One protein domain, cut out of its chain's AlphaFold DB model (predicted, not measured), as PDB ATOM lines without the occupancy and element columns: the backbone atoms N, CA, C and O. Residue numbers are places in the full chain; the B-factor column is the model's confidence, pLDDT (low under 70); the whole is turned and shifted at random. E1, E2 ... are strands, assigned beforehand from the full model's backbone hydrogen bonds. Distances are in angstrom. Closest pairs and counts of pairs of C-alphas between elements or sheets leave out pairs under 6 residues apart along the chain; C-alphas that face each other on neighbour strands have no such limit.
ATOM      1  N   TYR A   4     -17.268 -27.632  29.282       96.25
ATOM      2  CA  TYR A   4     -17.806 -28.927  28.901       96.25
ATOM      3  C   TYR A   4     -18.621 -29.530  30.040       96.25
ATOM      4  O   TYR A   4     -18.258 -29.379  31.204       96.25
ATOM      5  N   THR A   5     -19.683 -30.263  29.718       96.56
ATOM      6  CA  THR A   5     -20.467 -31.002  30.718       96.56
ATOM      7  C   THR A   5     -20.248 -32.492  30.519       96.56
ATOM      8  O   THR A   5     -20.557 -33.025  29.453       96.56
ATOM      9  N   ILE A   6     -19.729 -33.174  31.536       95.88
ATOM     10  CA  ILE A   6     -19.541 -34.623  31.502       95.88
ATOM     11  C   ILE A   6     -20.864 -35.286  31.877       95.88
ATOM     12  O   ILE A   6     -21.436 -34.976  32.920       95.88
ATOM     13  N   VAL A   7     -21.362 -36.173  31.019       95.19
ATOM     14  CA  VAL A   7     -22.678 -36.828  31.119       95.19
ATOM     15  C   VAL A   7     -22.540 -38.350  31.028       95.19
ATOM     16  O   VAL A   7     -21.476 -38.853  30.673       95.19
ATOM     17  N   GLY A   8     -23.603 -39.094  31.344       92.19
ATOM     18  CA  GLY A   8     -23.604 -40.562  31.262       92.19
ATOM     19  C   GLY A   8     -23.190 -41.087  29.883       92.19
ATOM     20  O   GLY A   8     -23.578 -40.524  28.856       92.19
ATOM     21  N   TYR A   9     -22.392 -42.161  29.865       87.81
ATOM     22  CA  TYR A   9     -21.855 -42.772  28.641       87.81
ATOM     23  C   TYR A   9     -22.949 -43.215  27.652       87.81
ATOM     24  O   TYR A   9     -22.773 -43.134  26.437       87.81
ATOM     25  N   ASP A  10     -24.102 -43.648  28.165       85.62
ATOM     26  CA  ASP A  10     -25.240 -44.145  27.391       85.62
ATOM     27  C   ASP A  10     -26.148 -43.039  26.818       85.62
ATOM     28  O   ASP A  10     -27.121 -43.346  26.119       85.62
ATOM     29  N   LYS A  11     -25.850 -41.753  27.069       87.38
ATOM     30  CA  LYS A  11     -26.688 -40.634  26.620       87.38
ATOM     31  C   LYS A  11     -26.794 -40.613  25.082       87.38
ATOM     32  O   LYS A  11     -25.821 -40.295  24.399       87.38
ATOM     33  N   PRO A  12     -27.986 -40.852  24.496       79.81
ATOM     34  CA  PRO A  12     -28.105 -41.155  23.066       79.81
ATOM     35  C   PRO A  12     -27.924 -39.942  22.143       79.81
ATOM     36  O   PRO A  12     -27.712 -40.114  20.947       79.81
ATOM     37  N   ASN A  13     -28.041 -38.721  22.673       87.81
ATOM     38  CA  ASN A  13     -27.772 -37.481  21.950       87.81
ATOM     39  C   ASN A  13     -27.032 -36.518  22.882       87.81
ATOM     40  O   ASN A  13     -27.600 -36.074  23.884       87.81
ATOM     41  N   LEU A  14     -25.788 -36.194  22.533       89.75
ATOM     42  CA  LEU A  14     -24.978 -35.195  23.224       89.75
ATOM     43  C   LEU A  14     -25.386 -33.787  22.769       89.75
ATOM     44  O   LEU A  14     -25.526 -33.516  21.574       89.75
ATOM     45  N   GLY A  15     -25.582 -32.895  23.733       89.12
ATOM     46  CA  GLY A  15     -25.749 -31.465  23.511       89.12
ATOM     47  C   GLY A  15     -24.427 -30.756  23.171       89.12
ATOM     48  O   GLY A  15     -23.356 -31.367  23.191       89.12
ATOM     49  N   PRO A  16     -24.473 -29.447  22.869       88.31
ATOM     50  CA  PRO A  16     -23.270 -28.647  22.658       88.31
ATOM     51  C   PRO A  16     -22.336 -28.721  23.873       88.31
ATOM     52  O   PRO A  16     -22.767 -28.468  24.995       88.31
ATOM     53  N   ASN A  17     -21.065 -29.046  23.630       91.88
ATOM     54  CA  ASN A  17     -20.019 -29.241  24.641       91.88
ATOM     55  C   ASN A  17     -20.298 -30.344  25.685       91.88
ATOM     56  O   ASN A  17     -19.638 -30.379  26.722       91.88
ATOM     57  N   GLU A  18     -21.230 -31.266  25.441       94.81
ATOM     58  CA  GLU A  18     -21.358 -32.451  26.290       94.81
ATOM     59  C   GLU A  18     -20.336 -33.525  25.895       94.81
ATOM     60  O   GLU A  18     -20.122 -33.790  24.710       94.81
ATOM     61  N   ILE A  19     -19.718 -34.153  26.896       93.81
ATOM     62  CA  ILE A  19     -18.733 -35.227  26.733       93.81
ATOM     63  C   ILE A  19     -19.248 -36.460  27.491       93.81
ATOM     64  O   ILE A  19     -19.619 -36.327  28.658       93.81
ATOM     65  N   PRO A  20     -19.293 -37.653  26.877       92.19
ATOM     66  CA  PRO A  20     -19.669 -38.866  27.589       92.19
ATOM     67  C   PRO A  20     -18.554 -39.277  28.560       92.19
ATOM     68  O   PRO A  20     -17.368 -39.195  28.232       92.19
ATOM     69  N   ALA A  21     -18.942 -39.738  29.745       91.38
ATOM     70  CA  ALA A  21     -18.074 -40.436  30.689       91.38
ATOM     71  C   ALA A  21     -17.674 -41.839  30.161       91.38
ATOM     72  O   ALA A  21     -17.926 -42.168  29.002       91.38
ATOM     73  N   GLY A  22     -17.019 -42.666  30.984       85.06
ATOM     74  CA  GLY A  22     -16.601 -44.021  30.592       85.06
ATOM     75  C   GLY A  22     -15.342 -44.084  29.715       85.06
ATOM     76  O   GLY A  22     -15.156 -45.038  28.958       85.06
ATOM     77  N   GLY A  23     -14.465 -43.076  29.779       84.62
ATOM     78  CA  GLY A  23     -13.274 -43.010  28.932       84.62
ATOM     79  C   GLY A  23     -12.274 -41.911  29.293       84.62
ATOM     80  O   GLY A  23     -12.424 -41.185  30.278       84.62
ATOM     81  N   ALA A  24     -11.229 -41.805  28.468       92.94
ATOM     82  CA  ALA A  24     -10.186 -40.796  28.614       92.94
ATOM     83  C   ALA A  24     -10.606 -39.459  27.978       92.94
ATOM     84  O   ALA A  24     -10.773 -39.368  26.759       92.94
ATOM     85  N   ILE A  25     -10.721 -38.413  28.794       95.25
ATOM     86  CA  ILE A  25     -11.013 -37.041  28.374       95.25
ATOM     87  C   ILE A  25      -9.687 -36.316  28.138       95.25
ATOM     88  O   ILE A  25      -8.843 -36.231  29.033       95.25
ATOM     89  N   LYS A  26      -9.490 -35.787  26.925       94.81
ATOM     90  CA  LYS A  26      -8.324 -34.954  26.608       94.81
ATOM     91  C   LYS A  26      -8.553 -33.517  27.059       94.81
ATOM     92  O   LYS A  26      -9.497 -32.889  26.594       94.81
ATOM     93  N   VAL A  27      -7.669 -33.025  27.924       95.06
ATOM     94  CA  VAL A  27      -7.713 -31.666  28.483       95.06
ATOM     95  C   VAL A  27      -6.683 -30.744  27.830       95.06
ATOM     96  O   VAL A  27      -5.585 -31.181  27.461       95.06
ATOM     97  N   GLN A  28      -7.048 -29.471  27.700       93.62
ATOM     98  CA  GLN A  28      -6.188 -28.353  27.322       93.62
ATOM     99  C   GLN A  28      -6.146 -27.309  28.447       93.62
ATOM    100  O   GLN A  28      -6.975 -27.308  29.357       93.62
ATOM    101  N   ASP A  29      -5.148 -26.431  28.383       91.62
ATOM    102  CA  ASP A  29      -4.901 -25.415  29.404       91.62
ATOM    103  C   ASP A  29      -6.066 -24.415  29.512       91.62
ATOM    104  O   ASP A  29      -6.488 -23.809  28.521       91.62
ATOM    105  N   GLY A  30      -6.606 -24.268  30.722       88.00
ATOM    106  CA  GLY A  30      -7.779 -23.444  31.004       88.00
ATOM    107  C   GLY A  30      -9.117 -24.029  30.530       88.00
ATOM    108  O   GLY A  30     -10.079 -23.270  30.383       88.00
ATOM    109  N   ASP A  31      -9.219 -25.334  30.266       94.69
ATOM    110  CA  ASP A  31     -10.523 -25.988  30.105       94.69
ATOM    111  C   ASP A  31     -11.297 -26.030  31.437       94.69
ATOM    112  O   ASP A  31     -10.715 -26.135  32.518       94.69
ATOM    113  N   VAL A  32     -12.630 -25.979  31.357       96.12
ATOM    114  CA  VAL A  32     -13.532 -26.155  32.506       96.12
ATOM    115  C   VAL A  32     -14.479 -27.319  32.229       96.12
ATOM    116  O   VAL A  32     -15.177 -27.329  31.214       96.12
ATOM    117  N   PHE A  33     -14.557 -28.277  33.145       97.50
ATOM    118  CA  PHE A  33     -15.480 -29.408  33.084       97.50
ATOM    119  C   PHE A  33     -16.503 -29.309  34.213       97.50
ATOM    120  O   PHE A  33     -16.157 -28.939  35.328       97.50
ATOM    121  N   ILE A  34     -17.757 -29.650  33.938       96.69
ATOM    122  CA  ILE A  34     -18.840 -29.724  34.923       96.69
ATOM    123  C   ILE A  34     -19.302 -31.177  34.997       96.69
ATOM    124  O   ILE A  34     -19.709 -31.749  33.982       96.69
ATOM    125  N   LEU A  35     -19.251 -31.785  36.180       96.69
ATOM    126  CA  LEU A  35     -19.734 -33.146  36.393       96.69
ATOM    127  C   LEU A  35     -21.268 -33.146  36.495       96.69
ATOM    128  O   LEU A  35     -21.839 -32.602  37.437       96.69
ATOM    129  N   SER A  36     -21.959 -33.764  35.534       94.69
ATOM    130  CA  SER A  36     -23.409 -33.961  35.634       94.69
ATOM    131  C   SER A  36     -23.742 -35.020  36.695       94.69
ATOM    132  O   SER A  36     -23.050 -36.036  36.754       94.69
ATOM    133  N   PRO A  37     -24.881 -34.907  37.407       94.62
ATOM    134  CA  PRO A  37     -25.462 -36.011  38.185       94.62
ATOM    135  C   PRO A  37     -25.780 -37.274  37.364       94.62
ATOM    136  O   PRO A  37     -26.089 -38.317  37.929       94.62
ATOM    137  N   THR A  38     -25.756 -37.178  36.028       93.81
ATOM    138  CA  THR A  38     -25.918 -38.321  35.113       93.81
ATOM    139  C   THR A  38     -24.600 -38.985  34.718       93.81
ATOM    140  O   THR A  38     -24.641 -40.025  34.071       93.81
ATOM    141  N   ALA A  39     -23.444 -38.401  35.055       93.00
ATOM    142  CA  ALA A  39     -22.152 -39.019  34.781       93.00
ATOM    143  C   ALA A  39     -22.013 -40.317  35.590       93.00
ATOM    144  O   ALA A  39     -22.327 -40.346  36.780       93.00
ATOM    145  N   ALA A  40     -21.567 -41.370  34.916       89.62
ATOM    146  CA  ALA A  40     -21.379 -42.721  35.425       89.62
ATOM    147  C   ALA A  40     -20.273 -43.396  34.600       89.62
ATOM    148  O   ALA A  40     -19.936 -42.902  33.521       89.62
ATOM    149  N   ASP A  41     -19.748 -44.523  35.085       90.19
ATOM    150  CA  ASP A  41     -18.500 -45.144  34.618       90.19
ATOM    151  C   ASP A  41     -17.253 -44.260  34.813       90.19
ATOM    152  O   ASP A  41     -17.312 -43.037  34.954       90.19
ATOM    153  N   LYS A  42     -16.081 -44.905  34.831       89.56
ATOM    154  CA  LYS A  42     -14.793 -44.258  35.107       89.56
ATOM    155  C   LYS A  42     -14.525 -43.070  34.171       89.56
ATOM    156  O   LYS A  42     -14.601 -43.197  32.947       89.56
ATOM    157  N   ILE A  43     -14.091 -41.952  34.750       95.31
ATOM    158  CA  ILE A  43     -13.599 -40.770  34.031       95.31
ATOM    159  C   ILE A  43     -12.080 -40.701  34.205       95.31
ATOM    160  O   ILE A  43     -11.581 -40.833  35.319       95.31
ATOM    161  N   GLU A  44     -11.324 -40.476  33.127       96.94
ATOM    162  CA  GLU A  44      -9.874 -40.263  33.219       96.94
ATOM    163  C   GLU A  44      -9.433 -39.018  32.445       96.94
ATOM    164  O   GLU A  44      -9.471 -38.995  31.217       96.94
ATOM    165  N   PHE A  45      -8.978 -37.981  33.142       97.62
ATOM    166  CA  PHE A  45      -8.443 -36.776  32.514       97.62
ATOM    167  C   PHE A  45      -6.977 -36.970  32.129       97.62
ATOM    168  O   PHE A  45      -6.144 -37.355  32.952       97.62
ATOM    169  N   GLN A  46      -6.652 -36.676  30.872       96.69
ATOM    170  CA  GLN A  46      -5.306 -36.813  30.323       96.69
ATOM    171  C   GLN A  46      -4.916 -35.575  29.520       96.69
ATOM    172  O   GLN A  46      -5.667 -35.141  28.645       96.69
ATOM    173  N   SER A  47      -3.700 -35.071  29.724       93.56
ATOM    174  CA  SER A  47      -3.155 -33.992  28.897       93.56
ATOM    175  C   SER A  47      -3.190 -34.344  27.396       93.56
ATOM    176  O   SER A  47      -2.956 -35.493  26.981       93.56
ATOM    177  N   ALA A  48      -3.499 -33.340  26.569       84.19
ATOM    178  CA  ALA A  48      -3.314 -33.385  25.119       84.19
ATOM    179  C   ALA A  48      -1.839 -33.192  24.696       84.19
ATOM    180  O   ALA A  48      -1.476 -33.535  23.571       84.19
ATOM    181  N   GLY A  49      -0.987 -32.686  25.596       82.69
ATOM    182  CA  GLY A  49       0.456 -32.517  25.417       82.69
ATOM    183  C   GLY A  49       1.029 -31.436  26.341       82.69
ATOM    184  O   GLY A  49       0.507 -30.329  26.389       82.69
ATOM    185  N   GLY A  50       2.130 -31.739  27.038       86.62
ATOM    186  CA  GLY A  50       2.722 -30.843  28.046       86.62
ATOM    187  C   GLY A  50       1.962 -30.842  29.378       86.62
ATOM    188  O   GLY A  50       1.017 -31.612  29.548       86.62
ATOM    189  N   LYS A  51       2.390 -29.996  30.324       89.62
ATOM    190  CA  LYS A  51       1.634 -29.718  31.558       89.62
ATOM    191  C   LYS A  51       0.378 -28.912  31.216       89.62
ATOM    192  O   LYS A  51       0.468 -28.002  30.394       89.62
ATOM    193  N   VAL A  52      -0.750 -29.264  31.825       93.00
ATOM    194  CA  VAL A  52      -2.060 -28.642  31.597       93.00
ATOM    195  C   VAL A  52      -2.751 -28.368  32.929       93.00
ATOM    196  O   VAL A  52      -3.005 -29.306  33.688       93.00
ATOM    197  N   ASP A  53      -3.122 -27.112  33.162       90.06
ATOM    198  CA  ASP A  53      -3.923 -26.714  34.317       90.06
ATOM    199  C   ASP A  53      -5.388 -26.548  33.870       90.06
ATOM    200  O   ASP A  53      -5.670 -25.940  32.834       90.06
ATOM    201  N   PHE A  54      -6.344 -27.123  34.605       92.88
ATOM    202  CA  PHE A  54      -7.763 -27.102  34.220       92.88
ATOM    203  C   PHE A  54      -8.696 -27.182  35.435       92.88
ATOM    204  O   PHE A  54      -8.280 -27.580  36.522       92.88
ATOM    205  N   GLU A  55      -9.967 -26.819  35.257       95.88
ATOM    206  CA  GLU A  55     -10.962 -26.806  36.335       95.88
ATOM    207  C   GLU A  55     -11.997 -27.937  36.189       95.88
ATOM    208  O   GLU A  55     -12.518 -28.179  35.098       95.88
ATOM    209  N   LEU A  56     -12.346 -28.599  37.295       97.38
ATOM    210  CA  LEU A  56     -13.465 -29.540  37.395       97.38
ATOM    211  C   LEU A  56     -14.456 -29.060  38.462       97.38
ATOM    212  O   LEU A  56     -14.162 -29.077  39.655       97.38
ATOM    213  N   ARG A  57     -15.655 -28.669  38.036       96.69
ATOM    214  CA  ARG A  57     -16.751 -28.245  38.908       96.69
ATOM    215  C   ARG A  57     -17.716 -29.382  39.183       96.69
ATOM    216  O   ARG A  57     -18.120 -30.106  38.268       96.69
ATOM    217  N   ILE A  58     -18.123 -29.500  40.439       97.00
ATOM    218  CA  ILE A  58     -19.145 -30.435  40.893       97.00
ATOM    219  C   ILE A  58     -20.208 -29.633  41.650       97.00
ATOM    220  O   ILE A  58     -20.133 -29.430  42.860       97.00
ATOM    221  N   ASP A  59     -21.196 -29.152  40.895       94.75
ATOM    222  CA  ASP A  59     -22.250 -28.249  41.381       94.75
ATOM    223  C   ASP A  59     -23.458 -28.995  41.989       94.75
ATOM    224  O   ASP A  59     -24.466 -28.384  42.350       94.75
ATOM    225  N   SER A  60     -23.441 -30.332  42.011       94.94
ATOM    226  CA  SER A  60     -24.563 -31.179  42.438       94.94
ATOM    227  C   SER A  60     -24.101 -32.594  42.782       94.94
ATOM    228  O   SER A  60     -23.172 -33.110  42.163       94.94
ATOM    229  N   SER A  61     -24.793 -33.240  43.726       96.44
ATOM    230  CA  SER A  61     -24.582 -34.645  44.093       96.44
ATOM    231  C   SER A  61     -24.696 -35.591  42.897       96.44
ATOM    232  O   SER A  61     -25.525 -35.379  42.006       96.44
ATOM    233  N   ASN A  62     -23.929 -36.680  42.918       94.94
ATOM    234  CA  ASN A  62     -23.996 -37.735  41.911       94.94
ATOM    235  C   ASN A  62     -24.167 -39.100  42.612       94.94
ATOM    236  O   ASN A  62     -23.317 -39.472  43.415       94.94
ATOM    237  N   PRO A  63     -25.261 -39.842  42.346       92.25
ATOM    238  CA  PRO A  63     -25.565 -41.085  43.054       92.25
ATOM    239  C   PRO A  63     -24.810 -42.313  42.519       92.25
ATOM    240  O   PRO A  63     -24.943 -43.391  43.101       92.25
ATOM    241  N   ASN A  64     -24.091 -42.192  41.400       93.31
ATOM    242  CA  ASN A  64     -23.440 -43.317  40.729       93.31
ATOM    243  C   ASN A  64     -22.090 -43.667  41.381       93.31
ATOM    244  O   ASN A  64     -21.444 -42.814  41.983       93.31
ATOM    245  N   ASP A  65     -21.668 -44.923  41.225       93.00
ATOM    246  CA  ASP A  65     -20.395 -45.467  41.723       93.00
ATOM    247  C   ASP A  65     -19.366 -45.484  40.582       93.00
ATOM    248  O   ASP A  65     -19.564 -46.188  39.585       93.00
ATOM    249  N   PHE A  66     -18.330 -44.640  40.670       93.38
ATOM    250  CA  PHE A  66     -17.239 -44.577  39.690       93.38
ATOM    251  C   PHE A  66     -16.014 -43.792  40.189       93.38
ATOM    252  O   PHE A  66     -16.103 -42.922  41.055       93.38
ATOM    253  N   ASP A  67     -14.865 -44.050  39.558       94.06
ATOM    254  CA  ASP A  67     -13.618 -43.332  39.826       94.06
ATOM    255  C   ASP A  67     -13.455 -42.109  38.901       94.06
ATOM    256  O   ASP A  67     -13.628 -42.204  37.679       94.06
ATOM    257  N   ILE A  68     -13.018 -40.983  39.469       97.31
ATOM    258  CA  ILE A  68     -12.469 -39.832  38.742       97.31
ATOM    259  C   ILE A  68     -10.945 -39.901  38.846       97.31
ATOM    260  O   ILE A  68     -10.389 -39.737  39.928       97.31
ATOM    261  N   LYS A  69     -10.259 -40.124  37.723       97.88
ATOM    262  CA  LYS A  69      -8.799 -40.264  37.672       97.88
ATOM    263  C   LYS A  69      -8.124 -39.114  36.927       97.88
ATOM    264  O   LYS A  69      -8.595 -38.684  35.874       97.88
ATOM    265  N   PHE A  70      -6.964 -38.689  37.415       97.75
ATOM    266  CA  PHE A  70      -6.089 -37.715  36.769       97.75
ATOM    267  C   PHE A  70      -4.750 -38.371  36.396       97.75
ATOM    268  O   PHE A  70      -4.089 -38.998  37.227       97.75
ATOM    269  N   ALA A  71      -4.371 -38.280  35.119       96.62
ATOM    270  CA  ALA A  71      -3.128 -38.849  34.595       96.62
ATOM    271  C   ALA A  71      -1.927 -37.896  34.762       96.62
ATOM    272  O   ALA A  71      -2.021 -36.854  35.394       96.62
ATOM    273  N   GLU A  72      -0.771 -38.248  34.203       95.75
ATOM    274  CA  GLU A  72       0.437 -37.415  34.290       95.75
ATOM    275  C   GLU A  72       0.333 -36.114  33.480       95.75
ATOM    276  O   GLU A  72      -0.302 -36.078  32.421       95.75
ATOM    277  N   ASN A  73       1.075 -35.085  33.902       95.25
ATOM    278  CA  ASN A  73       1.130 -33.760  33.276       95.25
ATOM    279  C   ASN A  73      -0.198 -32.982  33.336       95.25
ATOM    280  O   ASN A  73      -0.460 -32.153  32.463       95.25
ATOM    281  N   VAL A  74      -1.037 -33.223  34.348       95.75
ATOM    282  CA  VAL A  74      -2.191 -32.359  34.639       95.75
ATOM    283  C   VAL A  74      -2.166 -31.846  36.077       95.75
ATOM    284  O   VAL A  74      -1.729 -32.569  36.974       95.75
ATOM    285  N   THR A  75      -2.671 -30.629  36.278       92.31
ATOM    286  CA  THR A  75      -2.884 -30.005  37.593       92.31
ATOM    287  C   THR A  75      -4.359 -29.589  37.707       92.31
ATOM    288  O   THR A  75      -4.727 -28.476  37.325       92.31
ATOM    289  N   PRO A  76      -5.260 -30.493  38.134       93.25
ATOM    290  CA  PRO A  76      -6.673 -30.175  38.295       93.25
ATOM    291  C   PRO A  76      -6.923 -29.244  39.489       93.25
ATOM    292  O   PRO A  76      -6.455 -29.496  40.602       93.25
ATOM    293  N   THR A  77      -7.762 -28.236  39.270       93.50
ATOM    294  CA  THR A  77      -8.456 -27.493  40.328       93.50
ATOM    295  C   THR A  77      -9.896 -27.980  40.397       93.50
ATOM    296  O   THR A  77     -10.670 -27.780  39.463       93.50
ATOM    297  N   MET A  78     -10.274 -28.630  41.493       96.44
ATOM    298  CA  MET A  78     -11.646 -29.059  41.742       96.44
ATOM    299  C   MET A  78     -12.390 -28.027  42.585       96.44
ATOM    300  O   MET A  78     -11.912 -27.628  43.646       96.44
ATOM    301  N   THR A  79     -13.588 -27.647  42.152       92.62
ATOM    302  CA  THR A  79     -14.512 -26.817  42.937       92.62
ATOM    303  C   THR A  79     -15.782 -27.614  43.194       92.62
ATOM    304  O   THR A  79     -16.440 -28.050  42.249       92.62
ATOM    305  N   ILE A  80     -16.124 -27.827  44.463       95.81
ATOM    306  CA  ILE A  80     -17.274 -28.644  44.868       95.81
ATOM    307  C   ILE A  80     -18.231 -27.767  45.679       95.81
ATOM    308  O   ILE A  80     -17.824 -27.137  46.655       95.81
ATOM    309  N   ALA A  81     -19.495 -27.702  45.261       91.06
ATOM    310  CA  ALA A  81     -20.507 -26.861  45.898       91.06
ATOM    311  C   ALA A  81     -21.014 -27.430  47.241       91.06
ATOM    312  O   ALA A  81     -20.811 -28.602  47.560       91.06
ATOM    313  N   ASP A  82     -21.717 -26.599  48.017       94.81
ATOM    314  CA  ASP A  82     -22.304 -27.008  49.297       94.81
ATOM    315  C   ASP A  82     -23.326 -28.154  49.136       94.81
ATOM    316  O   ASP A  82     -24.164 -28.148  48.232       94.81
ATOM    317  N   ASN A  83     -23.362 -29.064  50.113       95.31
ATOM    318  CA  ASN A  83     -24.295 -30.192  50.245       95.31
ATOM    319  C   ASN A  83     -24.233 -31.206  49.084       95.31
ATOM    320  O   ASN A  83     -25.220 -31.890  48.793       95.31
ATOM    321  N   VAL A  84     -23.079 -31.301  48.421       96.81
ATOM    322  CA  VAL A  84     -22.821 -32.250  47.332       96.81
ATOM    323  C   VAL A  84     -22.403 -33.614  47.895       96.81
ATOM    324  O   VAL A  84     -21.418 -33.744  48.616       96.81
ATOM    325  N   ASP A  85     -23.163 -34.647  47.544       96.81
ATOM    326  CA  ASP A  85     -22.912 -36.035  47.935       96.81
ATOM    327  C   ASP A  85     -22.213 -36.796  46.796       96.81
ATOM    328  O   ASP A  85     -22.758 -36.926  45.695       96.81
ATOM    329  N   LEU A  86     -20.993 -37.252  47.089       95.81
ATOM    330  CA  LEU A  86     -20.086 -38.058  46.269       95.81
ATOM    331  C   LEU A  86     -19.618 -39.295  47.070       95.81
ATOM    332  O   LEU A  86     -18.500 -39.776  46.893       95.81
ATOM    333  N   SER A  87     -20.458 -39.802  47.983       93.88
ATOM    334  CA  SER A  87     -20.154 -40.927  48.890       93.88
ATOM    335  C   SER A  87     -19.846 -42.273  48.214       93.88
ATOM    336  O   SER A  87     -19.392 -43.184  48.904       93.88
ATOM    337  N   ASN A  88     -20.045 -42.378  46.893       93.94
ATOM    338  CA  ASN A  88     -19.686 -43.527  46.049       93.94
ATOM    339  C   ASN A  88     -18.637 -43.174  44.967       93.94
ATOM    340  O   ASN A  88     -18.466 -43.920  44.005       93.94
ATOM    341  N   ILE A  89     -18.001 -41.999  45.040       95.00
ATOM    342  CA  ILE A  89     -17.028 -41.547  44.038       95.00
ATOM    343  C   ILE A  89     -15.649 -41.449  44.676       95.00
ATOM    344  O   ILE A  89     -15.438 -40.748  45.672       95.00
ATOM    345  N   LYS A  90     -14.692 -42.128  44.042       96.38
ATOM    346  CA  LYS A  90     -13.276 -42.119  44.415       96.38
ATOM    347  C   LYS A  90     -12.527 -41.156  43.508       96.38
ATOM    348  O   LYS A  90     -12.735 -41.146  42.295       96.38
ATOM    349  N   ILE A  91     -11.635 -40.364  44.084       97.56
ATOM    350  CA  ILE A  91     -10.792 -39.429  43.338       97.56
ATOM    351  C   ILE A  91      -9.351 -39.955  43.362       97.56
ATOM    352  O   ILE A  91      -8.760 -40.054  44.431       97.56
ATOM    353  N   ASP A  92      -8.794 -40.296  42.195       97.69
ATOM    354  CA  ASP A  92      -7.430 -40.817  42.010       97.69
ATOM    355  C   ASP A  92      -6.554 -39.810  41.252       97.69
ATOM    356  O   ASP A  92      -6.519 -39.767  40.019       97.69
ATOM    357  N   ALA A  93      -5.824 -38.997  42.010       97.56
ATOM    358  CA  ALA A  93      -4.873 -38.009  41.523       97.56
ATOM    359  C   ALA A  93      -3.405 -38.469  41.602       97.56
ATOM    360  O   ALA A  93      -2.527 -37.691  41.235       97.56
ATOM    361  N   LYS A  94      -3.094 -39.722  41.988       97.12
ATOM    362  CA  LYS A  94      -1.703 -40.174  42.263       97.12
ATOM    363  C   LYS A  94      -0.709 -39.903  41.143       97.12
ATOM    364  O   LYS A  94       0.481 -39.737  41.391       97.12
ATOM    365  N   SER A  95      -1.188 -39.936  39.901       96.38
ATOM    366  CA  SER A  95      -0.361 -39.748  38.707       96.38
ATOM    367  C   SER A  95      -0.223 -38.287  38.271       96.38
ATOM    368  O   SER A  95       0.705 -38.014  37.504       96.38
ATOM    369  N   ALA A  96      -1.108 -37.400  38.744       96.19
ATOM    370  CA  ALA A  96      -1.144 -35.972  38.441       96.19
ATOM    371  C   ALA A  96       0.074 -35.232  38.996       96.19
ATOM    372  O   ALA A  96       0.755 -35.719  39.898       96.19
ATOM    373  N   ASP A  97       0.326 -34.035  38.480       93.06
ATOM    374  CA  ASP A  97       1.497 -33.222  38.828       93.06
ATOM    375  C   ASP A  97       1.244 -32.287  40.034       93.06
ATOM    376  O   ASP A  97       2.130 -31.529  40.427       93.06
ATOM    377  N   GLY A  98       0.037 -32.348  40.602       90.31
ATOM    378  CA  GLY A  98      -0.458 -31.625  41.774       90.31
ATOM    379  C   GLY A  98      -1.990 -31.687  41.804       90.31
ATOM    380  O   GLY A  98      -2.602 -32.197  40.862       90.31
ATOM    381  N   LEU A  99      -2.621 -31.177  42.861       95.06
ATOM    382  CA  LEU A  99      -4.085 -31.148  42.999       95.06
ATOM    383  C   LEU A  99      -4.517 -29.953  43.849       95.06
ATOM    384  O   LEU A  99      -3.980 -29.722  44.931       95.06
ATOM    385  N   MET A 100      -5.541 -29.226  43.410       87.88
ATOM    386  CA  MET A 100      -6.231 -28.249  44.249       87.88
ATOM    387  C   MET A 100      -7.693 -28.656  44.427       87.88
ATOM    388  O   MET A 100      -8.348 -29.024  43.456       87.88
ATOM    389  N   ILE A 101      -8.217 -28.577  45.652       92.75
ATOM    390  CA  ILE A 101      -9.648 -28.748  45.938       92.75
ATOM    391  C   ILE A 101     -10.131 -27.569  46.786       92.75
ATOM    392  O   ILE A 101      -9.569 -27.301  47.849       92.75
ATOM    393  N   ASP A 102     -11.191 -26.905  46.332       88.25
ATOM    394  CA  ASP A 102     -11.985 -25.949  47.106       88.25
ATOM    395  C   ASP A 102     -13.408 -26.511  47.253       88.25
ATOM    396  O   ASP A 102     -14.195 -26.534  46.301       88.25
ATOM    397  N   GLY A 103     -13.697 -27.074  48.425       87.50
ATOM    398  CA  GLY A 103     -14.974 -27.696  48.759       87.50
ATOM    399  C   GLY A 103     -15.772 -26.855  49.749       87.50
ATOM    400  O   GLY A 103     -15.263 -26.503  50.813       87.50
ATOM    401  N   GLY A 104     -17.034 -26.588  49.415       79.00
ATOM    402  CA  GLY A 104     -18.024 -25.972  50.295       79.00
ATOM    403  C   GLY A 104     -18.459 -26.828  51.495       79.00
ATOM    404  O   GLY A 104     -17.833 -27.827  51.860       79.00
ATOM    405  N   ASP A 105     -19.553 -26.420  52.132       92.19
ATOM    406  CA  ASP A 105     -20.056 -27.026  53.369       92.19
ATOM    407  C   ASP A 105     -20.880 -28.301  53.099       92.19
ATOM    408  O   ASP A 105     -21.646 -28.376  52.143       92.19
ATOM    409  N   GLY A 106     -20.807 -29.302  53.979       91.69
ATOM    410  CA  GLY A 106     -21.690 -30.478  53.963       91.69
ATOM    411  C   GLY A 106     -21.447 -31.471  52.820       91.69
ATOM    412  O   GLY A 106     -22.329 -32.271  52.515       91.69
ATOM    413  N   ILE A 107     -20.279 -31.415  52.179       97.19
ATOM    414  CA  ILE A 107     -19.876 -32.365  51.134       97.19
ATOM    415  C   ILE A 107     -19.581 -33.741  51.743       97.19
ATOM    416  O   ILE A 107     -18.998 -33.833  52.823       97.19
ATOM    417  N   THR A 108     -19.913 -34.816  51.027       97.31
ATOM    418  CA  THR A 108     -19.410 -36.170  51.330       97.31
ATOM    419  C   THR A 108     -18.620 -36.714  50.145       97.31
ATOM    420  O   THR A 108     -19.072 -36.574  49.016       97.31
ATOM    421  N   ILE A 109     -17.464 -37.337  50.383       95.94
ATOM    422  CA  ILE A 109     -16.648 -38.033  49.369       95.94
ATOM    423  C   ILE A 109     -16.380 -39.454  49.866       95.94
ATOM    424  O   ILE A 109     -16.207 -39.652  51.069       95.94
ATOM    425  N   GLU A 110     -16.328 -40.447  48.975       96.19
ATOM    426  CA  GLU A 110     -15.928 -41.795  49.388       96.19
ATOM    427  C   GLU A 110     -14.462 -41.806  49.832       96.19
ATOM    428  O   GLU A 110     -14.152 -41.961  51.014       96.19
ATOM    429  N   LYS A 111     -13.565 -41.577  48.867       96.69
ATOM    430  CA  LYS A 111     -12.121 -41.723  49.014       96.69
ATOM    431  C   LYS A 111     -11.376 -40.652  48.219       96.69
ATOM    432  O   LYS A 111     -11.750 -40.362  47.081       96.69
ATOM    433  N   LEU A 112     -10.277 -40.140  48.777       97.94
ATOM    434  CA  LEU A 112      -9.293 -39.361  48.024       97.94
ATOM    435  C   LEU A 112      -7.924 -40.042  48.047       97.94
ATOM    436  O   LEU A 112      -7.368 -40.355  49.099       97.94
ATOM    437  N   ASP A 113      -7.359 -40.189  46.862       98.12
ATOM    438  CA  ASP A 113      -5.954 -40.447  46.623       98.12
ATOM    439  C   ASP A 113      -5.337 -39.207  45.946       98.12
ATOM    440  O   ASP A 113      -5.534 -39.007  44.748       98.12
ATOM    441  N   GLY A 114      -4.630 -38.352  46.691       96.94
ATOM    442  CA  GLY A 114      -3.983 -37.141  46.166       96.94
ATOM    443  C   GLY A 114      -2.766 -37.410  45.260       96.94
ATOM    444  O   GLY A 114      -2.442 -38.556  44.940       96.94
ATOM    445  N   SER A 115      -2.110 -36.346  44.786       95.38
ATOM    446  CA  SER A 115      -0.921 -36.437  43.929       95.38
ATOM    447  C   SER A 115       0.305 -36.913  44.706       95.38
ATOM    448  O   SER A 115       0.759 -36.262  45.638       95.38
ATOM    449  N   ALA A 116       0.924 -37.995  44.229       91.94
ATOM    450  CA  ALA A 116       2.192 -38.505  44.750       91.94
ATOM    451  C   ALA A 116       3.431 -37.868  44.077       91.94
ATOM    452  O   ALA A 116       4.528 -38.420  44.150       91.94
ATOM    453  N   LYS A 117       3.270 -36.759  43.335       87.62
ATOM    454  CA  LYS A 117       4.351 -36.127  42.547       87.62
ATOM    455  C   LYS A 117       4.511 -34.627  42.767       87.62
ATOM    456  O   LYS A 117       5.570 -34.084  42.452       87.62
ATOM    457  N   GLY A 118       3.466 -33.953  43.226       82.81
ATOM    458  CA  GLY A 118       3.455 -32.517  43.440       82.81
ATOM    459  C   GLY A 118       2.363 -32.123  44.427       82.81
ATOM    460  O   GLY A 118       1.546 -32.964  44.791       82.81
ATOM    461  N   PRO A 119       2.372 -30.864  44.879       82.50
ATOM    462  CA  PRO A 119       1.652 -30.463  46.073       82.50
ATOM    463  C   PRO A 119       0.132 -30.525  45.908       82.50
ATOM    464  O   PRO A 119      -0.435 -30.167  44.868       82.50
ATOM    465  N   ASN A 120      -0.512 -30.908  47.000       89.31
ATOM    466  CA  ASN A 120      -1.943 -30.961  47.203       89.31
ATOM    467  C   ASN A 120      -2.355 -29.767  48.079       89.31
ATOM    468  O   ASN A 120      -1.868 -29.599  49.195       89.31
ATOM    469  N   THR A 121      -3.255 -28.911  47.592       85.81
ATOM    470  CA  THR A 121      -3.844 -27.816  48.384       85.81
ATOM    471  C   THR A 121      -5.349 -28.003  48.466       85.81
ATOM    472  O   THR A 121      -6.083 -27.725  47.520       85.81
ATOM    473  N   ILE A 122      -5.810 -28.487  49.614       90.25
ATOM    474  CA  ILE A 122      -7.185 -28.927  49.827       90.25
ATOM    475  C   ILE A 122      -7.806 -28.094  50.942       90.25
ATOM    476  O   ILE A 122      -7.330 -28.093  52.076       90.25
ATOM    477  N   THR A 123      -8.882 -27.381  50.621       85.88
ATOM    478  CA  THR A 123      -9.732 -26.680  51.588       85.88
ATOM    479  C   THR A 123     -11.135 -27.262  51.527       85.88
ATOM    480  O   THR A 123     -11.705 -27.402  50.451       85.88
ATOM    481  N   LEU A 124     -11.674 -27.617  52.690       92.19
ATOM    482  CA  LEU A 124     -12.973 -28.261  52.846       92.19
ATOM    483  C   LEU A 124     -13.801 -27.480  53.871       92.19
ATOM    484  O   LEU A 124     -13.281 -27.079  54.920       92.19
ATOM    485  N   GLY A 125     -15.073 -27.254  53.555       76.69
ATOM    486  CA  GLY A 125     -16.018 -26.521  54.386       76.69
ATOM    487  C   GLY A 125     -16.413 -27.240  55.674       76.69
ATOM    488  O   GLY A 125     -15.892 -28.300  56.042       76.69
ATOM    489  N   ASP A 126     -17.347 -26.624  56.389       90.81
ATOM    490  CA  ASP A 126     -17.928 -27.185  57.603       90.81
ATOM    491  C   ASP A 126     -18.721 -28.458  57.257       90.81
ATOM    492  O   ASP A 126     -19.254 -28.599  56.159       90.81
ATOM    493  N   HIS A 127     -18.850 -29.401  58.191       93.38
ATOM    494  CA  HIS A 127     -19.626 -30.640  58.011       93.38
ATOM    495  C   HIS A 127     -19.173 -31.580  56.860       93.38
ATOM    496  O   HIS A 127     -19.899 -32.521  56.535       93.38
ATOM    497  N   PHE A 128     -17.982 -31.384  56.279       97.62
ATOM    498  CA  PHE A 128     -17.392 -32.315  55.306       97.62
ATOM    499  C   PHE A 128     -17.280 -33.750  55.860       97.62
ATOM    500  O   PHE A 128     -16.960 -33.925  57.034       97.62
ATOM    501  N   THR A 129     -17.498 -34.784  55.044       97.44
ATOM    502  CA  THR A 129     -17.400 -36.192  55.470       97.44
ATOM    503  C   THR A 129     -16.613 -37.061  54.479       97.44
ATOM    504  O   THR A 129     -16.869 -36.999  53.278       97.44
ATOM    505  N   THR A 130     -15.711 -37.922  54.972       96.62
ATOM    506  CA  THR A 130     -15.201 -39.086  54.209       96.62
ATOM    507  C   THR A 130     -15.821 -40.377  54.718       96.62
ATOM    508  O   THR A 130     -16.143 -40.486  55.903       96.62
ATOM    509  N   THR A 131     -15.982 -41.368  53.839       94.31
ATOM    510  CA  THR A 131     -16.370 -42.728  54.250       94.31
ATOM    511  C   THR A 131     -15.178 -43.688  54.274       94.31
ATOM    512  O   THR A 131     -15.152 -44.590  55.113       94.31
ATOM    513  N   ASP A 132     -14.149 -43.440  53.462       96.94
ATOM    514  CA  ASP A 132     -12.890 -44.192  53.388       96.94
ATOM    515  C   ASP A 132     -11.666 -43.272  53.642       96.94
ATOM    516  O   ASP A 132     -11.791 -42.110  54.057       96.94
ATOM    517  N   LEU A 133     -10.466 -43.824  53.453       96.00
ATOM    518  CA  LEU A 133      -9.162 -43.190  53.622       96.00
ATOM    519  C   LEU A 133      -8.971 -41.954  52.722       96.00
ATOM    520  O   LEU A 133      -9.221 -41.982  51.516       96.00
ATOM    521  N   PHE A 134      -8.432 -40.889  53.310       97.56
ATOM    522  CA  PHE A 134      -8.074 -39.649  52.630       97.56
ATOM    523  C   PHE A 134      -6.548 -39.497  52.612       97.56
ATOM    524  O   PHE A 134      -5.941 -39.315  53.666       97.56
ATOM    525  N   THR A 135      -5.920 -39.597  51.437       97.75
ATOM    526  CA  THR A 135      -4.453 -39.497  51.296       97.75
ATOM    527  C   THR A 135      -4.027 -38.288  50.474       97.75
ATOM    528  O   THR A 135      -4.738 -37.931  49.530       97.75
ATOM    529  N   LEU A 136      -2.896 -37.661  50.821       94.88
ATOM    530  CA  LEU A 136      -2.376 -36.489  50.103       94.88
ATOM    531  C   LEU A 136      -1.243 -36.879  49.141       94.88
ATOM    532  O   LEU A 136      -1.477 -36.861  47.932       94.88
ATOM    533  N   GLY A 137      -0.091 -37.361  49.618       92.69
ATOM    534  CA  GLY A 137       0.958 -37.826  48.713       92.69
ATOM    535  C   GLY A 137       2.368 -37.904  49.288       92.69
ATOM    536  O   GLY A 137       2.600 -38.483  50.341       92.69
ATOM    537  N   GLU A 138       3.325 -37.404  48.505       88.19
ATOM    538  CA  GLU A 138       4.776 -37.459  48.771       88.19
ATOM    539  C   GLU A 138       5.422 -36.055  48.616       88.19
ATOM    540  O   GLU A 138       6.628 -35.925  48.381       88.19
ATOM    541  N   ALA A 139       4.604 -34.998  48.644       85.31
ATOM    542  CA  ALA A 139       4.996 -33.601  48.472       85.31
ATOM    543  C   ALA A 139       4.586 -32.777  49.704       85.31
ATOM    544  O   ALA A 139       3.754 -33.215  50.481       85.31
ATOM    545  N   ASP A 140       5.144 -31.571  49.877       86.75
ATOM    546  CA  ASP A 140       4.741 -30.666  50.967       86.75
ATOM    547  C   ASP A 140       3.257 -30.245  50.800       86.75
ATOM    548  O   ASP A 140       2.950 -29.326  50.029       86.75
ATOM    549  N   ASP A 141       2.346 -30.897  51.528       88.06
ATOM    550  CA  ASP A 141       0.901 -30.816  51.299       88.06
ATOM    551  C   ASP A 141       0.141 -29.975  52.343       88.06
ATOM    552  O   ASP A 141       0.559 -29.782  53.490       88.06
ATOM    553  N   ILE A 142      -1.023 -29.444  51.947       81.06
ATOM    554  CA  ILE A 142      -1.891 -28.615  52.797       81.06
ATOM    555  C   ILE A 142      -3.327 -29.144  52.771       81.06
ATOM    556  O   ILE A 142      -4.009 -29.075  51.747       81.06
ATOM    557  N   LEU A 143      -3.824 -29.562  53.938       94.38
ATOM    558  CA  LEU A 143      -5.214 -29.955  54.171       94.38
ATOM    559  C   LEU A 143      -5.851 -29.062  55.246       94.38
ATOM    560  O   LEU A 143      -5.494 -29.113  56.425       94.38
ATOM    561  N   ILE A 144      -6.818 -28.240  54.840       86.06
ATOM    562  CA  ILE A 144      -7.620 -27.372  55.707       86.06
ATOM    563  C   ILE A 144      -9.047 -27.912  55.771       86.06
ATOM    564  O   ILE A 144      -9.733 -28.025  54.760       86.06
ATOM    565  N   VAL A 145      -9.502 -28.185  56.986       90.44
ATOM    566  CA  VAL A 145     -10.770 -28.842  57.299       90.44
ATOM    567  C   VAL A 145     -11.633 -27.912  58.156       90.44
ATOM    568  O   VAL A 145     -11.140 -27.396  59.161       90.44
ATOM    569  N   GLY A 146     -12.891 -27.684  57.762       77.81
ATOM    570  CA  GLY A 146     -13.866 -26.838  58.467       77.81
ATOM    571  C   GLY A 146     -14.440 -27.421  59.764       77.81
ATOM    572  O   GLY A 146     -14.063 -28.510  60.207       77.81
ATOM    573  N   ASP A 147     -15.352 -26.672  60.394       87.00
ATOM    574  CA  ASP A 147     -15.959 -27.056  61.673       87.00
ATOM    575  C   ASP A 147     -16.778 -28.363  61.500       87.00
ATOM    576  O   ASP A 147     -17.549 -28.516  60.550       87.00
ATOM    577  N   LYS A 148     -16.675 -29.308  62.447       89.81
ATOM    578  CA  LYS A 148     -17.420 -30.595  62.488       89.81
ATOM    579  C   LYS A 148     -17.260 -31.523  61.282       89.81
ATOM    580  O   LYS A 148     -18.111 -32.394  61.067       89.81
ATOM    581  N   ALA A 149     -16.205 -31.372  60.493       94.38
ATOM    582  CA  ALA A 149     -15.902 -32.379  59.490       94.38
ATOM    583  C   ALA A 149     -15.625 -33.749  60.144       94.38
ATOM    584  O   ALA A 149     -15.194 -33.818  61.296       94.38
ATOM    585  N   THR A 150     -15.869 -34.840  59.425       96.06
ATOM    586  CA  THR A 150     -15.693 -36.214  59.909       96.06
ATOM    587  C   THR A 150     -14.906 -37.029  58.894       96.06
ATOM    588  O   THR A 150     -15.376 -37.271  57.789       96.06
ATOM    589  N   PHE A 151     -13.717 -37.475  59.274       97.19
ATOM    590  CA  PHE A 151     -12.878 -38.347  58.460       97.19
ATOM    591  C   PHE A 151     -12.911 -39.763  59.022       97.19
ATOM    592  O   PHE A 151     -12.908 -39.947  60.246       97.19
ATOM    593  N   THR A 152     -12.878 -40.760  58.138       94.88
ATOM    594  CA  THR A 152     -12.509 -42.116  58.544       94.88
ATOM    595  C   THR A 152     -11.052 -42.094  58.993       94.88
ATOM    596  O   THR A 152     -10.811 -42.019  60.197       94.88
ATOM    597  N   ASP A 153     -10.108 -42.040  58.055       95.75
ATOM    598  CA  ASP A 153      -8.672 -41.946  58.322       95.75
ATOM    599  C   ASP A 153      -8.020 -40.932  57.365       95.75
ATOM    600  O   ASP A 153      -8.476 -40.761  56.231       95.75
ATOM    601  N   ILE A 154      -6.948 -40.276  57.814       97.62
ATOM    602  CA  ILE A 154      -6.118 -39.353  57.022       97.62
ATOM    603  C   ILE A 154      -4.683 -39.889  56.991       97.62
ATOM    604  O   ILE A 154      -4.141 -40.232  58.042       97.62
ATOM    605  N   ASP A 155      -4.053 -39.916  55.817       97.81
ATOM    606  CA  ASP A 155      -2.615 -40.172  55.653       97.81
ATOM    607  C   ASP A 155      -2.004 -39.052  54.796       97.81
ATOM    608  O   ASP A 155      -2.288 -38.980  53.601       97.81
ATOM    609  N   THR A 156      -1.243 -38.123  55.386       94.19
ATOM    610  CA  THR A 156      -0.687 -37.000  54.604       94.19
ATOM    611  C   THR A 156       0.448 -37.495  53.703       94.19
ATOM    612  O   THR A 156       0.315 -37.385  52.486       94.19
ATOM    613  N   GLY A 157       1.399 -38.251  54.258       92.31
ATOM    614  CA  GLY A 157       2.194 -39.241  53.529       92.31
ATOM    615  C   GLY A 157       3.699 -39.039  53.680       92.31
ATOM    616  O   GLY A 157       4.315 -39.661  54.548       92.31
ATOM    617  N   ALA A 158       4.302 -38.236  52.812       87.69
ATOM    618  CA  ALA A 158       5.675 -37.765  52.959       87.69
ATOM    619  C   ALA A 158       5.784 -36.330  52.434       87.69
ATOM    620  O   ALA A 158       5.125 -35.980  51.462       87.69
ATOM    621  N   GLY A 159       6.640 -35.515  53.043       81.12
ATOM    622  CA  GLY A 159       6.638 -34.065  52.839       81.12
ATOM    623  C   GLY A 159       6.658 -33.335  54.178       81.12
ATOM    624  O   GLY A 159       6.741 -33.951  55.228       81.12
ATOM    625  N   ASN A 160       6.665 -32.006  54.183       82.88
ATOM    626  CA  ASN A 160       6.535 -31.210  55.408       82.88
ATOM    627  C   ASN A 160       5.095 -30.708  55.529       82.88
ATOM    628  O   ASN A 160       4.813 -29.527  55.289       82.88
ATOM    629  N   ASP A 161       4.193 -31.604  55.907       85.25
ATOM    630  CA  ASP A 161       2.764 -31.419  55.689       85.25
ATOM    631  C   ASP A 161       2.109 -30.470  56.691       85.25
ATOM    632  O   ASP A 161       2.591 -30.215  57.800       85.25
ATOM    633  N   THR A 162       0.965 -29.914  56.291       85.06
ATOM    634  CA  THR A 162       0.139 -29.036  57.122       85.06
ATOM    635  C   THR A 162      -1.312 -29.505  57.148       85.06
ATOM    636  O   THR A 162      -2.090 -29.226  56.235       85.06
ATOM    637  N   LEU A 163      -1.709 -30.138  58.254       92.62
ATOM    638  CA  LEU A 163      -3.096 -30.481  58.562       92.62
ATOM    639  C   LEU A 163      -3.697 -29.450  59.525       92.62
ATOM    640  O   LEU A 163      -3.206 -29.252  60.638       92.62
ATOM    641  N   ARG A 164      -4.815 -28.825  59.152       89.06
ATOM    642  CA  ARG A 164      -5.627 -27.989  60.044       89.06
ATOM    643  C   ARG A 164      -7.038 -28.548  60.166       89.06
ATOM    644  O   ARG A 164      -7.780 -28.515  59.195       89.06
ATOM    645  N   MET A 165      -7.435 -28.903  61.384       88.19
ATOM    646  CA  MET A 165      -8.803 -29.251  61.774       88.19
ATOM    647  C   MET A 165      -9.409 -28.112  62.614       88.19
ATOM    648  O   MET A 165      -8.848 -27.752  63.654       88.19
ATOM    649  N   ASP A 166     -10.508 -27.508  62.144       83.38
ATOM    650  CA  ASP A 166     -11.252 -26.454  62.864       83.38
ATOM    651  C   ASP A 166     -12.226 -27.033  63.930       83.38
ATOM    652  O   ASP A 166     -12.057 -28.180  64.349       83.38
ATOM    653  N   ASP A 167     -13.131 -26.227  64.510       83.00
ATOM    654  CA  ASP A 167     -13.819 -26.571  65.772       83.00
ATOM    655  C   ASP A 167     -14.724 -27.821  65.611       83.00
ATOM    656  O   ASP A 167     -15.369 -28.011  64.584       83.00
ATOM    657  N   ASP A 168     -14.814 -28.682  66.632       84.56
ATOM    658  CA  ASP A 168     -15.609 -29.931  66.650       84.56
ATOM    659  C   ASP A 168     -15.259 -30.987  65.550       84.56
ATOM    660  O   ASP A 168     -15.949 -32.004  65.448       84.56
ATOM    661  N   ALA A 169     -14.227 -30.797  64.713       88.25
ATOM    662  CA  ALA A 169     -13.860 -31.744  63.643       88.25
ATOM    663  C   ALA A 169     -13.285 -33.076  64.178       88.25
ATOM    664  O   ALA A 169     -12.630 -33.109  65.221       88.25
ATOM    665  N   THR A 170     -13.500 -34.195  63.477       88.38
ATOM    666  CA  THR A 170     -13.141 -35.542  63.959       88.38
ATOM    667  C   THR A 170     -12.440 -36.415  62.912       88.38
ATOM    668  O   THR A 170     -12.760 -36.344  61.727       88.38
ATOM    669  N   ALA A 171     -11.502 -37.257  63.355       92.62
ATOM    670  CA  ALA A 171     -10.863 -38.318  62.567       92.62
ATOM    671  C   ALA A 171     -10.637 -39.570  63.438       92.62
ATOM    672  O   ALA A 171     -10.405 -39.442  64.648       92.62
ATOM    673  N   ASN A 172     -10.683 -40.785  62.869       88.62
ATOM    674  CA  ASN A 172     -10.268 -41.979  63.616       88.62
ATOM    675  C   ASN A 172      -8.743 -42.023  63.705       88.62
ATOM    676  O   ASN A 172      -8.214 -41.784  64.792       88.62
ATOM    677  N   LYS A 173      -8.049 -42.254  62.587       91.06
ATOM    678  CA  LYS A 173      -6.592 -42.167  62.512       91.06
ATOM    679  C   LYS A 173      -6.137 -40.959  61.697       91.06
ATOM    680  O   LYS A 173      -6.714 -40.631  60.665       91.06
ATOM    681  N   VAL A 174      -5.061 -40.327  62.148       94.25
ATOM    682  CA  VAL A 174      -4.214 -39.464  61.320       94.25
ATOM    683  C   VAL A 174      -2.810 -40.053  61.325       94.25
ATOM    684  O   VAL A 174      -2.258 -40.319  62.393       94.25
ATOM    685  N   LYS A 175      -2.242 -40.262  60.141       93.38
ATOM    686  CA  LYS A 175      -0.829 -40.562  59.922       93.38
ATOM    687  C   LYS A 175      -0.223 -39.399  59.141       93.38
ATOM    688  O   LYS A 175      -0.857 -38.929  58.199       93.38
ATOM    689  N   THR A 176       0.952 -38.916  59.542       84.12
ATOM    690  CA  THR A 176       1.644 -37.859  58.782       84.12
ATOM    691  C   THR A 176       2.822 -38.388  57.977       84.12
ATOM    692  O   THR A 176       2.910 -38.103  56.791       84.12
ATOM    693  N   GLY A 177       3.595 -39.320  58.542       85.94
ATOM    694  CA  GLY A 177       4.605 -40.076  57.800       85.94
ATOM    695  C   GLY A 177       5.980 -39.408  57.808       85.94
ATOM    696  O   GLY A 177       6.489 -39.144  58.890       85.94
ATOM    697  N   ASP A 178       6.636 -39.250  56.660       80.56
ATOM    698  CA  ASP A 178       8.051 -38.840  56.606       80.56
ATOM    699  C   ASP A 178       8.193 -37.325  56.366       80.56
ATOM    700  O   ASP A 178       7.997 -36.861  55.240       80.56
ATOM    701  N   GLY A 179       8.598 -36.553  57.386       72.81
ATOM    702  CA  GLY A 179       8.456 -35.099  57.308       72.81
ATOM    703  C   GLY A 179       8.978 -34.242  58.460       72.81
ATOM    704  O   GLY A 179       9.824 -34.625  59.263       72.81
ATOM    705  N   ASN A 180       8.500 -32.999  58.507       76.50
ATOM    706  CA  ASN A 180       8.475 -32.183  59.726       76.50
ATOM    707  C   ASN A 180       7.097 -31.529  59.771       76.50
ATOM    708  O   ASN A 180       6.919 -30.371  59.356       76.50
ATOM    709  N   ASP A 181       6.129 -32.318  60.219       76.69
ATOM    710  CA  ASP A 181       4.717 -32.081  59.954       76.69
ATOM    711  C   ASP A 181       4.084 -31.132  60.959       76.69
ATOM    712  O   ASP A 181       4.617 -30.843  62.037       76.69
ATOM    713  N   ARG A 182       2.934 -30.575  60.586       81.62
ATOM    714  CA  ARG A 182       2.274 -29.512  61.343       81.62
ATOM    715  C   ARG A 182       0.788 -29.770  61.436       81.62
ATOM    716  O   ARG A 182       0.050 -29.590  60.471       81.62
ATOM    717  N   ILE A 183       0.345 -30.127  62.632       83.44
ATOM    718  CA  ILE A 183      -1.052 -30.443  62.906       83.44
ATOM    719  C   ILE A 183      -1.638 -29.361  63.809       83.44
ATOM    720  O   ILE A 183      -1.150 -29.118  64.912       83.44
ATOM    721  N   PHE A 184      -2.723 -28.735  63.362       82.06
ATOM    722  CA  PHE A 184      -3.486 -27.750  64.123       82.06
ATOM    723  C   PHE A 184      -4.860 -28.319  64.448       82.06
ATOM    724  O   PHE A 184      -5.660 -28.534  63.542       82.06
ATOM    725  N   ILE A 185      -5.147 -28.510  65.733       78.81
ATOM    726  CA  ILE A 185      -6.438 -28.991  66.235       78.81
ATOM    727  C   ILE A 185      -7.113 -27.841  66.983       78.81
ATOM    728  O   ILE A 185      -6.571 -27.343  67.976       78.81
ATOM    729  N   ALA A 186      -8.271 -27.388  66.505       78.38
ATOM    730  CA  ALA A 186      -9.041 -26.326  67.146       78.38
ATOM    731  C   ALA A 186      -9.851 -26.833  68.362       78.38
ATOM    732  O   ALA A 186      -9.476 -27.816  69.006       78.38
ATOM    733  N   ASN A 187     -10.896 -26.110  68.782       77.12
ATOM    734  CA  ASN A 187     -11.615 -26.432  70.019       77.12
ATOM    735  C   ASN A 187     -12.491 -27.668  69.824       77.12
ATOM    736  O   ASN A 187     -13.184 -27.775  68.820       77.12
ATOM    737  N   ASP A 188     -12.495 -28.563  70.813       76.31
ATOM    738  CA  ASP A 188     -13.366 -29.747  70.870       76.31
ATOM    739  C   ASP A 188     -13.224 -30.729  69.668       76.31
ATOM    740  O   ASP A 188     -13.926 -31.737  69.602       76.31
ATOM    741  N   ALA A 189     -12.253 -30.499  68.775       79.38
ATOM    742  CA  ALA A 189     -11.867 -31.400  67.694       79.38
ATOM    743  C   ALA A 189     -11.063 -32.609  68.214       79.38
ATOM    744  O   ALA A 189     -10.326 -32.511  69.201       79.38
ATOM    745  N   THR A 190     -11.213 -33.769  67.567       78.56
ATOM    746  CA  THR A 190     -10.708 -35.058  68.070       78.56
ATOM    747  C   THR A 190     -10.032 -35.909  66.995       78.56
ATOM    748  O   THR A 190     -10.562 -36.115  65.909       78.56
ATOM    749  N   ILE A 191      -8.875 -36.470  67.342       85.75
ATOM    750  CA  ILE A 191      -8.196 -37.538  66.603       85.75
ATOM    751  C   ILE A 191      -8.081 -38.709  67.584       85.75
ATOM    752  O   ILE A 191      -7.634 -38.497  68.715       85.75
ATOM    753  N   LYS A 192      -8.523 -39.919  67.214       79.50
ATOM    754  CA  LYS A 192      -8.492 -41.078  68.136       79.50
ATOM    755  C   LYS A 192      -7.110 -41.729  68.192       79.50
ATOM    756  O   LYS A 192      -6.670 -42.116  69.271       79.50
ATOM    757  N   GLU A 193      -6.438 -41.819  67.051       85.25
ATOM    758  CA  GLU A 193      -5.075 -42.324  66.896       85.25
ATOM    759  C   GLU A 193      -4.268 -41.342  66.041       85.25
ATOM    760  O   GLU A 193      -4.684 -40.988  64.940       85.25
ATOM    761  N   LEU A 194      -3.119 -40.893  66.546       88.19
ATOM    762  CA  LEU A 194      -2.195 -40.035  65.809       88.19
ATOM    763  C   LEU A 194      -0.838 -40.730  65.693       88.19
ATOM    764  O   LEU A 194      -0.225 -41.069  66.705       88.19
ATOM    765  N   ASP A 195      -0.385 -40.901  64.458       83.50
ATOM    766  CA  ASP A 195       0.878 -41.518  64.075       83.50
ATOM    767  C   ASP A 195       1.744 -40.470  63.358       83.50
ATOM    768  O   ASP A 195       1.527 -40.159  62.189       83.50
ATOM    769  N   GLY A 196       2.683 -39.867  64.091       70.94
ATOM    770  CA  GLY A 196       3.540 -38.793  63.570       70.94
ATOM    771  C   GLY A 196       4.646 -39.259  62.619       70.94
ATOM    772  O   GLY A 196       5.349 -38.423  62.080       70.94
ATOM    773  N   GLY A 197       4.831 -40.569  62.419       81.06
ATOM    774  CA  GLY A 197       5.854 -41.088  61.508       81.06
ATOM    775  C   GLY A 197       7.300 -40.720  61.885       81.06
ATOM    776  O   GLY A 197       7.753 -41.007  62.999       81.06
ATOM    777  N   LEU A 198       8.054 -40.182  60.922       69.31
ATOM    778  CA  LEU A 198       9.484 -39.885  60.990       69.31
ATOM    779  C   LEU A 198       9.753 -38.391  60.766       69.31
ATOM    780  O   LEU A 198       9.897 -37.945  59.628       69.31
ATOM    781  N   GLY A 199       9.952 -37.638  61.850       64.56
ATOM    782  CA  GLY A 199      10.181 -36.205  61.717       64.56
ATOM    783  C   GLY A 199      10.433 -35.429  63.002       64.56
ATOM    784  O   GLY A 199      10.698 -35.989  64.069       64.56
ATOM    785  N   ASN A 200      10.386 -34.099  62.875       67.25
ATOM    786  CA  ASN A 200      10.285 -33.169  64.005       67.25
ATOM    787  C   ASN A 200       8.910 -32.492  63.993       67.25
ATOM    788  O   ASN A 200       8.778 -31.303  63.687       67.25
ATOM    789  N   ASP A 201       7.889 -33.271  64.318       67.50
ATOM    790  CA  ASP A 201       6.500 -32.897  64.063       67.50
ATOM    791  C   ASP A 201       5.942 -31.998  65.165       67.50
ATOM    792  O   ASP A 201       6.283 -32.091  66.348       67.50
ATOM    793  N   THR A 202       5.073 -31.075  64.767       70.94
ATOM    794  CA  THR A 202       4.492 -30.058  65.640       70.94
ATOM    795  C   THR A 202       2.983 -30.236  65.723       70.94
ATOM    796  O   THR A 202       2.243 -29.850  64.819       70.94
ATOM    797  N   LEU A 203       2.518 -30.758  66.859       79.25
ATOM    798  CA  LEU A 203       1.100 -30.814  67.207       79.25
ATOM    799  C   LEU A 203       0.700 -29.598  68.058       79.25
ATOM    800  O   LEU A 203       1.125 -29.457  69.204       79.25
ATOM    801  N   ASN A 204      -0.178 -28.757  67.518       71.06
ATOM    802  CA  ASN A 204      -0.724 -27.572  68.169       71.06
ATOM    803  C   ASN A 204      -2.221 -27.760  68.446       71.06
ATOM    804  O   ASN A 204      -3.028 -27.754  67.517       71.06
ATOM    805  N   THR A 205      -2.613 -27.895  69.714       66.06
ATOM    806  CA  THR A 205      -4.029 -28.053  70.100       66.06
ATOM    807  C   THR A 205      -4.587 -26.787  70.753       66.06
ATOM    808  O   THR A 205      -3.861 -26.039  71.413       66.06
ATOM    809  N   ALA A 206      -5.897 -26.549  70.630       63.12
ATOM    810  CA  ALA A 206      -6.574 -25.418  71.274       63.12
ATOM    811  C   ALA A 206      -6.571 -25.474  72.817       63.12
ATOM    812  O   ALA A 206      -6.861 -24.467  73.472       63.12
TER     813      ALA A 206
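AT A GLANCE: This is residues 4 to 206 of the 436 residues of a protein of Roseovarius nanhaiticus (UniProt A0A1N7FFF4). The chain is wound in stacked turns, a solenoid flattened into two walls of parallel strands that stand face to face. From E2 onward each link carries the chain from one wall to the other, and the turns stack along the longest axis, with E1 and E2 near one end and E20 near the other. The printed part has 203 residues, no named helix and 20 named strands, E1 to E20 in chain order; its class is all strand. One sheet runs E2 E1 E4 E6 E8 E10 E12 E14 E16 E18 E20, the other E3 E5 E7 E9 E11 E13 E15 E17 E19, both parallel throughout. The whole is compact by its radius of gyration of the C-alphas, 16.9 A, yet elongated, spanning 54 by 34 by 22 A.

IN THESE COORDINATES: E1, residues 4 to 7, begins at C-alpha 4 (-17.806, -28.927, 28.901). Next come E2, 18 to 20; E3, 23 to 27; E4, 32 to 35; E5, 43 to 47; E6, 52 to 58, 19.5 A long from first to last C-alpha; E7, 66 to 70; E8, 74 to 80, 18.6 A; E9, 85 to 92, 17.3 A; and E10, 99 to 103. Then follow E11, 108 to 113; E12, 120 to 124; E13, 134 to 137; E14, 142 to 145; E15, 150 to 158, 22.5 A; E16, 162 to 165; E17, 170 to 179, 22.6 A; E18, 182 to 185; E19, 190 to 195; and E20, 202 to 205, ending at C-alpha 205 (-4.029, -28.053, 70.100).

HOW THE PARTS SIT: The two sheets form a sandwich, two sheets face to face, with the facing parts 9.1 A centre to centre and their best planes 9 degrees apart. Both sheets are twisted. In the larger, E2 and E20 are edge strands; N 7 and O 19 of E1 and E2 are 2.9 A apart, and N 204 and O 183 of E20 and E18 are 2.8 A apart, both within hydrogen-bond range. In the other, E3 and E19 are edge strands; N 25 and O 44 of E3 and E5 are within range at 2.8 A, as are N 154 and O 173 of E15 and E17 at 2.9 A. E9 bends by 81 degrees at residue 88, E15 by 58 degrees at 153 and E17 by 66 degrees at 173. Residues 129 to 130 pair parallel with residues 108 to 109 of E11.

THE WHOLE: The two C-alphas farthest apart, of Asn 13 and Asn 200, are 56.9 A apart. The printed part has no cut, and no link is long. The mean pLDDT of the printed part is 89.9; residues 198 to 201 and 205 to 206 are under 70.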